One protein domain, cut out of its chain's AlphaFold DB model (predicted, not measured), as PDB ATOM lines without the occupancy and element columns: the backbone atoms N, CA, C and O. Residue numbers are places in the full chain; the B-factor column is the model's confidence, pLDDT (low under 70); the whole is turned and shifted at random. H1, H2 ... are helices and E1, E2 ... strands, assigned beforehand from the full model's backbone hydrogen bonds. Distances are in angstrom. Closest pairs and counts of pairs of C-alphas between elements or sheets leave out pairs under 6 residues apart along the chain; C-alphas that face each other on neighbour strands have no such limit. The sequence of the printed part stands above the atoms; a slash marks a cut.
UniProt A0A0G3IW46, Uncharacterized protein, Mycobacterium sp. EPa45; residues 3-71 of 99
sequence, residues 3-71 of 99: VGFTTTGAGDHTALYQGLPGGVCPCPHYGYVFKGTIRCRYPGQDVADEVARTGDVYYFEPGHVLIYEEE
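Overview. This is residues 3 to 71 of the 99 residues of an uncharacterized protein of Mycobacterium sp. EPa45 (UniProt A0A0G3IW46). A small sandwich makes the body: the three-strand sheet E4 - E3 - E6 is face to face with the two-strand sheet E2 - E5, while E1 runs beside the sandwich near E2 and the short H1 grazes the larger sheet beyond E6. Residues 11 to 12 pair with residues 67 to 68 of E6, antiparallel. The 69 printed residues hold E1, H1, E2, E3, E4, E5 and E6 in that order, mostly strand, with under half of the residues in named elements; both sheets are antiparallel. The whole is compact, with a radius of gyration of the C-alphas of 11.6 A, and rounded, spanning 30 by 22 by 21 A.

Along the chain. E3, residues 37 to 41, measures 13.0 A from C-alpha 37 at (155.083, 193.272, 165.561). E4 is residues 50 to 53, 10.2 A, and E6 residues 65 to 68, 10.1 A, ending at C-alpha 68 (149.138, 191.958, 165.136). E2, residues 29 to 35, measures 16.6 A; E5, residues 57 to 60, 10.4 A. E1, residues 3 to 8, measures 16.1 A from C-alpha 3 at (149.702, 194.908, 184.142); H1, residues 14 to 17, 5.7 A.

Arrangement. E3 and E4 form a hairpin, with N 38 and O 52 2.8 A apart. E3 and E6 are antiparallel at 159 degrees, with N 39 and O 67 2.8 A apart. E2 and E5 are antiparallel at 138 degrees, with N 60 and O 29 2.8 A apart. Between the sheets, the closest C-alphas of E2 and E4, Val 33 and Arg 53, are 6.0 A apart. H1, too short for an O i to N i+4 pair, has its one O i to N i+3 pair within range; its closest C-alpha to E6 is Thr 14, 5.4 A from Val 65. E1 pairs with no named strand and is apart from E3, E4 and E5.

Size, cuts and confidence. The C-alphas farthest apart, Gly 19 and Gly 55, are 32.9 A apart. The printed part has no cut; the link H1 to E2 is long, 11 residues. No printed residue is under 70 in pLDDT.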
ATOM      1  N   VAL A   3     148.453 195.405 184.718       98.00
ATOM      2  CA  VAL A   3     149.702 194.908 184.142       98.00
ATOM      3  C   VAL A   3     149.411 193.536 183.563       98.00
ATOM      4  O   VAL A   3     149.026 192.628 184.297       98.00
ATOM      5  N   GLY A   4     149.578 193.395 182.252       96.94
ATOM      6  CA  GLY A   4     149.253 192.179 181.519       96.94
ATOM      7  C   GLY A   4     150.434 191.666 180.711       96.94
ATOM      8  O   GLY A   4     151.233 192.444 180.194       96.94
ATOM      9  N   PHE A   5     150.527 190.345 180.597       98.00
ATOM     10  CA  PHE A   5     151.332 189.706 179.564       98.00
ATOM     11  C   PHE A   5     150.380 189.206 178.480       98.00
ATOM     12  O   PHE A   5     149.568 188.314 178.733       98.00
ATOM     13  N   THR A   6     150.461 189.811 177.300       95.88
ATOM     14  CA  THR A   6     149.586 189.519 176.166       95.88
ATOM     15  C   THR A   6     150.294 188.548 175.232       95.88
ATOM     16  O   THR A   6     151.411 188.815 174.792       95.88
ATOM     17  N   THR A   7     149.632 187.435 174.908       97.81
ATOM     18  CA  THR A   7     150.035 186.532 173.827       97.81
ATOM     19  C   THR A   7     148.904 186.406 172.821       97.81
ATOM     20  O   THR A   7     147.750 186.166 173.180       97.81
ATOM     21  N   THR A   8     149.220 186.593 171.544       97.50
ATOM     22  CA  THR A   8     148.232 186.478 170.471       97.50
ATOM     23  C   THR A   8     148.880 186.029 169.170       97.50
ATOM     24  O   THR A   8     150.062 186.268 168.928       97.50
ATOM     25  N   GLY A   9     148.098 185.359 168.324       98.00
ATOM     26  CA  GLY A   9     148.482 185.100 166.941       98.00
ATOM     27  C   GLY A   9     148.357 186.355 166.073       98.00
ATOM     28  O   GLY A   9     147.888 187.399 166.528       98.00
ATOM     29  N   ALA A  10     148.729 186.218 164.799       98.25
ATOM     30  CA  ALA A  10     148.463 187.249 163.803       98.25
ATOM     31  C   ALA A  10     146.953 187.510 163.687       98.25
ATOM     32  O   ALA A  10     146.155 186.567 163.638       98.25
ATOM     33  N   GLY A  11     146.560 188.776 163.602       97.94
ATOM     34  CA  GLY A  11     145.157 189.155 163.522       97.94
ATOM     35  C   GLY A  11     144.939 190.659 163.422       97.94
ATOM     36  O   GLY A  11     145.630 191.457 164.051       97.94
ATOM     37  N   ASP A  12     143.924 191.038 162.650       98.12
ATOM     38  CA  ASP A  12     143.377 192.391 162.639       98.12
ATOM     39  C   ASP A  12     142.228 192.466 163.651       98.12
ATOM     40  O   ASP A  12     141.197 191.805 163.491       98.12
ATOM     41  N   HIS A  13     142.407 193.254 164.714       97.06
ATOM     42  CA  HIS A  13     141.419 193.365 165.786       97.06
ATOM     43  C   HIS A  13     140.380 194.466 165.531       97.06
ATOM     44  O   HIS A  13     139.506 194.673 166.369       97.06
ATOM     45  N   THR A  14     140.387 195.130 164.368       97.38
ATOM     46  CA  THR A  14     139.429 196.197 164.009       97.38
ATOM     47  C   THR A  14     137.970 195.789 164.239       97.38
ATOM     48  O   THR A  14     137.158 196.593 164.703       97.38
ATOM     49  N   ALA A  15     137.622 194.531 163.949       95.88
ATOM     50  CA  ALA A  15     136.271 194.011 164.150       95.88
ATOM     51  C   ALA A  15     135.873 193.906 165.636       95.88
ATOM     52  O   ALA A  15     134.697 194.066 165.956       95.88
ATOM     53  N   LEU A  16     136.833 193.677 166.541       96.19
ATOM     54  CA  LEU A  16     136.583 193.548 167.983       96.19
ATOM     55  C   LEU A  16     136.155 194.864 168.631       96.19
ATOM     56  O   LEU A  16     135.530 194.836 169.684       96.19
ATOM     57  N   TYR A  17     136.487 195.998 168.015       97.56
ATOM     58  CA  TYR A  17     136.145 197.320 168.536       97.56
ATOM     59  C   TYR A  17     134.805 197.846 167.998       97.56
ATOM     60  O   TYR A  17     134.349 198.923 168.390       97.56
ATOM     61  N   GLN A  18     134.151 197.115 167.088       96.25
ATOM     62  CA  GLN A  18     132.891 197.550 166.489       96.25
ATOM     63  C   GLN A  18     131.760 197.560 167.524       96.25
ATOM     64  O   GLN A  18     131.363 196.533 168.070       96.25
ATOM     65  N   GLY A  19     131.197 198.748 167.747       95.81
ATOM     66  CA  GLY A  19     130.180 199.005 168.769       95.81
ATOM     67  C   GLY A  19     130.687 199.847 169.940       95.81
ATOM     68  O   GLY A  19     129.866 200.364 170.698       95.81
ATOM     69  N   LEU A  20     132.002 200.053 170.060       97.38
ATOM     70  CA  LEU A  20     132.558 201.133 170.877       97.38
ATOM     71  C   LEU A  20     132.364 202.492 170.182       97.38
ATOM     72  O   LEU A  20     132.217 202.543 168.954       97.38
ATOM     73  N   PRO A  21     132.375 203.612 170.930       96.44
ATOM     74  CA  PRO A  21     132.377 204.945 170.338       96.44
ATOM     75  C   PRO A  21     133.494 205.094 169.295       96.44
ATOM     76  O   PRO A  21     134.663 204.879 169.591       96.44
ATOM     77  N   GLY A  22     133.124 205.427 168.056       95.56
ATOM     78  CA  GLY A  22     134.068 205.559 166.940       95.56
ATOM     79  C   GLY A  22     134.622 204.243 166.380       95.56
ATOM     80  O   GLY A  22     135.382 204.287 165.419       95.56
ATOM     81  N   GLY A  23     134.241 203.082 166.927       97.50
ATOM     82  CA  GLY A  23     134.750 201.780 166.483       97.50
ATOM     83  C   GLY A  23     136.242 201.576 166.763       97.50
ATOM     84  O   GLY A  23     136.917 200.898 165.991       97.50
ATOM     85  N   VAL A  24     136.757 202.199 167.824       98.44
ATOM     86  CA  VAL A  24     138.181 202.243 168.185       98.44
ATOM     87  C   VAL A  24     138.381 201.949 169.673       98.44
ATOM     88  O   VAL A  24     137.470 202.123 170.485       98.44
ATOM     89  N   CYS A  25     139.581 201.500 170.038       98.19
ATOM     90  CA  CYS A  25     139.963 201.225 171.418       98.19
ATOM     91  C   CYS A  25     140.033 202.529 172.243       98.19
ATOM     92  O   CYS A  25     140.741 203.458 171.849       98.19
ATOM     93  N   PRO A  26     139.356 202.624 173.405       97.88
ATOM     94  CA  PRO A  26     139.422 203.798 174.276       97.88
ATOM     95  C   PRO A  26     140.596 203.748 175.266       97.88
ATOM     96  O   PRO A  26     140.786 204.687 176.040       97.88
ATOM     97  N   CYS A  27     141.343 202.642 175.310       98.38
ATOM     98  CA  CYS A  27     142.408 202.425 176.276       98.38
ATOM     99  C   CYS A  27     143.755 202.870 175.685       98.38
ATOM    100  O   CYS A  27     144.137 202.351 174.639       98.38
ATOM    101  N   PRO A  28     144.491 203.810 176.309       98.12
ATOM    102  CA  PRO A  28     145.903 203.979 175.991       98.12
ATOM    103  C   PRO A  28     146.675 202.720 176.393       98.12
ATOM    104  O   PRO A  28     146.510 202.236 177.516       98.12
ATOM    105  N   HIS A  29     147.574 202.272 175.523       98.25
ATOM    106  CA  HIS A  29     148.439 201.127 175.793       98.25
ATOM    107  C   HIS A  29     149.890 201.574 175.880       98.25
ATOM    108  O   HIS A  29     150.413 202.204 174.964       98.25
ATOM    109  N   TYR A  30     150.546 201.233 176.982       98.62
ATOM    110  CA  TYR A  30     151.992 201.353 177.130       98.62
ATOM    111  C   TYR A  30     152.558 199.947 177.175       98.62
ATOM    112  O   TYR A  30     151.971 199.084 177.827       98.62
ATOM    113  N   GLY A  31     153.704 199.701 176.558       98.38
ATOM    114  CA  GLY A  31     154.211 198.341 176.577       98.38
ATOM    115  C   GLY A  31     155.629 198.158 176.102       98.38
ATOM    116  O   GLY A  31     156.336 199.108 175.767       98.38
ATOM    117  N   TYR A  32     156.031 196.895 176.117       98.88
ATOM    118  CA  TYR A  32     157.285 196.412 175.565       98.88
ATOM    119  C   TYR A  32     157.021 195.132 174.780       98.88
ATOM    120  O   TYR A  32     156.363 194.220 175.290       98.88
ATOM    121  N   VAL A  33     157.551 195.046 173.561       98.88
ATOM    122  CA  VAL A  33     157.364 193.874 172.699       98.88
ATOM    123  C   VAL A  33     158.518 192.895 172.910       98.88
ATOM    124  O   VAL A  33     159.665 193.174 172.559       98.88
ATOM    125  N   PHE A  34     158.216 191.715 173.450       98.81
ATOM    126  CA  PHE A  34     159.191 190.629 173.593       98.81
ATOM    127  C   PHE A  34     159.394 189.865 172.287       98.81
ATOM    128  O   PHE A  34     160.508 189.433 171.996       98.81
ATOM    129  N   LYS A  35     158.319 189.702 171.511       98.81
ATOM    130  CA  LYS A  35     158.300 189.000 170.227       98.81
ATOM    131  C   LYS A  35     157.189 189.570 169.352       98.81
ATOM    132  O   LYS A  35     156.120 189.888 169.863       98.81
ATOM    133  N   GLY A  36     157.434 189.642 168.049       98.69
ATOM    134  CA  GLY A  36     156.447 190.018 167.040       98.69
ATOM    135  C   GLY A  36     156.416 191.510 166.713       98.69
ATOM    136  O   GLY A  36     157.377 192.243 166.988       98.69
ATOM    137  N   THR A  37     155.305 191.927 166.101       98.81
ATOM    138  CA  THR A  37     155.083 193.272 165.561       98.81
ATOM    139  C   THR A  37     153.622 193.692 165.748       98.81
ATOM    140  O   THR A  37     152.710 193.032 165.244       98.81
ATOM    141  N   ILE A  38     153.413 194.832 166.411       98.75
ATOM    142  CA  ILE A  38     152.105 195.464 166.617       98.75
ATOM    143  C   ILE A  38     152.044 196.727 165.763       98.75
ATOM    144  O   ILE A  38     152.834 197.656 165.956       98.75
ATOM    145  N   ARG A  39     151.101 196.779 164.822       98.81
ATOM    146  CA  ARG A  39     150.750 197.998 164.089       98.81
ATOM    147  C   ARG A  39     149.537 198.643 164.751       98.81
ATOM    148  O   ARG A  39     148.487 198.019 164.886       98.81
ATOM    149  N   CYS A  40     149.682 199.906 165.114       98.69
ATOM    150  CA  CYS A  40     148.629 200.753 165.644       98.69
ATOM    151  C   CYS A  40     148.175 201.723 164.549       98.69
ATOM    152  O   CYS A  40     148.982 202.477 163.999       98.69
ATOM    153  N   ARG A  41     146.888 201.685 164.204       98.50
ATOM    154  CA  ARG A  41     146.271 202.594 163.230       98.50
ATOM    155  C   ARG A  41     145.230 203.458 163.917       98.50
ATOM    156  O   ARG A  41     144.502 202.957 164.767       98.50
ATOM    157  N   TYR A  42     145.080 204.700 163.467       97.88
ATOM    158  CA  TYR A  42     144.096 205.658 163.975       97.88
ATOM    159  C   TYR A  42     143.040 205.983 162.901       97.88
ATOM    160  O   TYR A  42     143.205 206.937 162.136       97.88
ATOM    161  N   PRO A  43     141.959 205.185 162.773       96.25
ATOM    162  CA  PRO A  43     140.939 205.415 161.754       96.25
ATOM    163  C   PRO A  43     140.342 206.824 161.818       96.25
ATOM    164  O   PRO A  43     139.979 207.316 162.883       96.25
ATOM    165  N   GLY A  44     140.202 207.462 160.656       92.94
ATOM    166  CA  GLY A  44     139.618 208.803 160.546       92.94
ATOM    167  C   GLY A  44     140.561 209.950 160.921       92.94
ATOM    168  O   GLY A  44     140.139 211.104 160.864       92.94
ATOM    169  N   GLN A  45     141.817 209.655 161.257       93.50
ATOM    170  CA  GLN A  45     142.861 210.650 161.482       93.50
ATOM    171  C   GLN A  45     143.865 210.638 160.322       93.50
ATOM    172  O   GLN A  45     144.174 209.582 159.774       93.50
ATOM    173  N   ASP A  46     144.380 211.810 159.944       94.75
ATOM    174  CA  ASP A  46     145.431 211.952 158.924       94.75
ATOM    175  C   ASP A  46     146.819 211.865 159.576       94.75
ATOM    176  O   ASP A  46     147.595 212.821 159.602       94.75
ATOM    177  N   VAL A  47     147.087 210.721 160.207       95.19
ATOM    178  CA  VAL A  47     148.357 210.407 160.871       95.19
ATOM    179  C   VAL A  47     148.876 209.063 160.373       95.19
ATOM    180  O   VAL A  47     148.106 208.193 159.964       95.19
ATOM    181  N   ALA A  48     150.198 208.899 160.375       96.19
ATOM    182  CA  ALA A  48     150.814 207.641 159.980       96.19
ATOM    183  C   ALA A  48     150.531 206.542 161.013       96.19
ATOM    184  O   ALA A  48     150.464 206.816 162.210       96.19
ATOM    185  N   ASP A  49     150.427 205.297 160.542       97.88
ATOM    186  CA  ASP A  49     150.385 204.132 161.425       97.88
ATOM    187  C   ASP A  49     151.674 204.070 162.264       97.88
ATOM    188  O   ASP A  49     152.787 204.221 161.744       97.88
ATOM    189  N   GLU A  50     151.528 203.784 163.552       98.44
ATOM    190  CA  GLU A  50     152.650 203.503 164.442       98.44
ATOM    191  C   GLU A  50     152.943 202.003 164.450       98.44
ATOM    192  O   GLU A  50     152.047 201.169 164.302       98.44
ATOM    193  N   VAL A  51     154.215 201.629 164.604       98.69
ATOM    194  CA  VAL A  51     154.617 200.218 164.609       98.69
ATOM    195  C   VAL A  51     155.626 199.967 165.716       98.69
ATOM    196  O   VAL A  51     156.735 200.494 165.654       98.69
ATOM    197  N   ALA A  52     155.255 199.108 166.663       98.75
ATOM    198  CA  ALA A  52     156.142 198.577 167.689       98.75
ATOM    199  C   ALA A  52     156.591 197.165 167.300       98.75
ATOM    200  O   ALA A  52     155.772 196.320 166.928       98.75
ATOM    201  N   ARG A  53     157.892 196.903 167.368       98.81
ATOM    202  CA  ARG A  53     158.508 195.610 167.050       98.81
ATOM    203  C   ARG A  53     159.258 195.075 168.253       98.81
ATOM    204  O   ARG A  53     159.496 195.781 169.224       98.81
ATOM    205  N   THR A  54     159.660 193.815 168.160       98.88
ATOM    206  CA  THR A  54     160.528 193.158 169.145       98.88
ATOM    207  C   THR A  54     161.673 194.070 169.602       98.88
ATOM    208  O   THR A  54     162.489 194.497 168.788       98.88
ATOM    209  N   GLY A  55     161.747 194.320 170.912       98.81
ATOM    210  CA  GLY A  55     162.735 195.206 171.531       98.81
ATOM    211  C   GLY A  55     162.258 196.640 171.775       98.81
ATOM    212  O   GLY A  55     162.906 197.359 172.537       98.81
ATOM    213  N   ASP A  56     161.136 197.054 171.185       98.88
ATOM    214  CA  ASP A  56     160.606 198.404 171.347       98.88
ATOM    215  C   ASP A  56     159.800 198.540 172.643       98.88
ATOM    216  O   ASP A  56     159.008 197.667 173.012       98.88
ATOM    217  N   VAL A  57     159.961 199.693 173.295       98.69
ATOM    218  CA  VAL A  57     158.978 200.246 174.234       98.69
ATOM    219  C   VAL A  57     158.036 201.132 173.428       98.69
ATOM    220  O   VAL A  57     158.501 201.920 172.604       98.69
ATOM    221  N   TYR A  58     156.736 201.042 173.679       98.56
ATOM    222  CA  TYR A  58     155.739 201.810 172.942       98.56
ATOM    223  C   TYR A  58     154.726 202.498 173.848       98.56
ATOM    224  O   TYR A  58     154.508 202.119 175.002       98.56
ATOM    225  N   TYR A  59     154.092 203.508 173.264       98.50
ATOM    226  CA  TYR A  59     152.861 204.116 173.730       98.50
ATOM    227  C   TYR A  59     151.935 204.265 172.525       98.50
ATOM    228  O   TYR A  59     152.347 204.833 171.521       98.50
ATOM    229  N   PHE A  60     150.706 203.773 172.639       98.56
ATOM    230  CA  PHE A  60     149.642 203.989 171.667       98.56
ATOM    231  C   PHE A  60     148.517 204.787 172.326       98.56
ATOM    232  O   PHE A  60     147.982 204.395 173.371       98.56
ATOM    233  N   GLU A  61     148.173 205.924 171.724       97.56
ATOM    234  CA  GLU A  61     147.133 206.829 172.218       97.56
ATOM    235  C   GLU A  61     145.742 206.185 172.059       97.56
ATOM    236  O   GLU A  61     145.542 205.416 171.121       97.56
ATOM    237  N   PRO A  62     144.748 206.439 172.935       97.88
ATOM    238  CA  PRO A  62     143.367 206.035 172.672       97.88
ATOM    239  C   PRO A  62     142.869 206.500 171.297       97.88
ATOM    240  O   PRO A  62     143.266 207.540 170.781       97.88
ATOM    241  N   GLY A  63     141.921 205.756 170.733       97.75
ATOM    242  CA  GLY A  63     141.353 206.042 169.415       97.75
ATOM    243  C   GLY A  63     141.981 205.238 168.278       97.75
ATOM    244  O   GLY A  63     141.856 205.629 167.117       97.75
ATOM    245  N   HIS A  64     142.630 204.118 168.596       98.38
ATOM    246  CA  HIS A  64     143.287 203.255 167.623       98.38
ATOM    247  C   HIS A  64     142.573 201.916 167.402       98.38
ATOM    248  O   HIS A  64     141.671 201.516 168.141       98.38
ATOM    249  N   VAL A  65     143.054 201.184 166.403       98.50
ATOM    250  CA  VAL A  65     142.872 199.741 166.247       98.50
ATOM    251  C   VAL A  65     144.244 199.072 166.212       98.50
ATOM    252  O   VAL A  65     145.180 199.606 165.610       98.50
ATOM    253  N   LEU A  66     144.372 197.919 166.872       98.25
ATOM    254  CA  LEU A  66     145.604 197.136 166.862       98.25
ATOM    255  C   LEU A  66     145.534 196.028 165.815       98.25
ATOM    256  O   LEU A  66     144.536 195.315 165.687       98.25
ATOM    257  N   ILE A  67     146.625 195.884 165.078       98.62
ATOM    258  CA  ILE A  67     146.838 194.815 164.114       98.62
ATOM    259  C   ILE A  67     148.129 194.112 164.521       98.62
ATOM    260  O   ILE A  67     149.198 194.722 164.574       98.62
ATOM    261  N   TYR A  68     148.016 192.827 164.820       98.56
ATOM    262  CA  TYR A  68     149.138 191.958 165.136       98.56
ATOM    263  C   TYR A  68     149.568 191.275 163.841       98.56
ATOM    264  O   TYR A  68     148.831 190.462 163.284       98.56
ATOM    265  N   GLU A  69     150.739 191.635 163.320       98.38
ATOM    266  CA  GLU A  69     151.201 191.146 162.010       98.38
ATOM    267  C   GLU A  69     151.650 189.682 162.050       98.38
ATOM    268  O   GLU A  69     151.665 188.985 161.037       98.38
ATOM    269  N   GLU A  70     152.026 189.219 163.235       98.56
ATOM    270  CA  GLU A  70     152.585 187.904 163.505       98.56
ATOM    271  C   GLU A  70     152.301 187.510 164.961       98.56
ATOM    272  O   GLU A  70     151.742 188.290 165.738       98.56
ATOM    273  N   GLU A  71     152.677 186.286 165.340       98.50
ATOM    274  CA  GLU A  71     152.606 185.854 166.737       98.50
ATOM    275  C   GLU A  71     153.379 186.830 167.629       98.50
ATOM    276  O   GLU A  71     154.572 187.071 167.423       98.50
TER     277      GLU A  71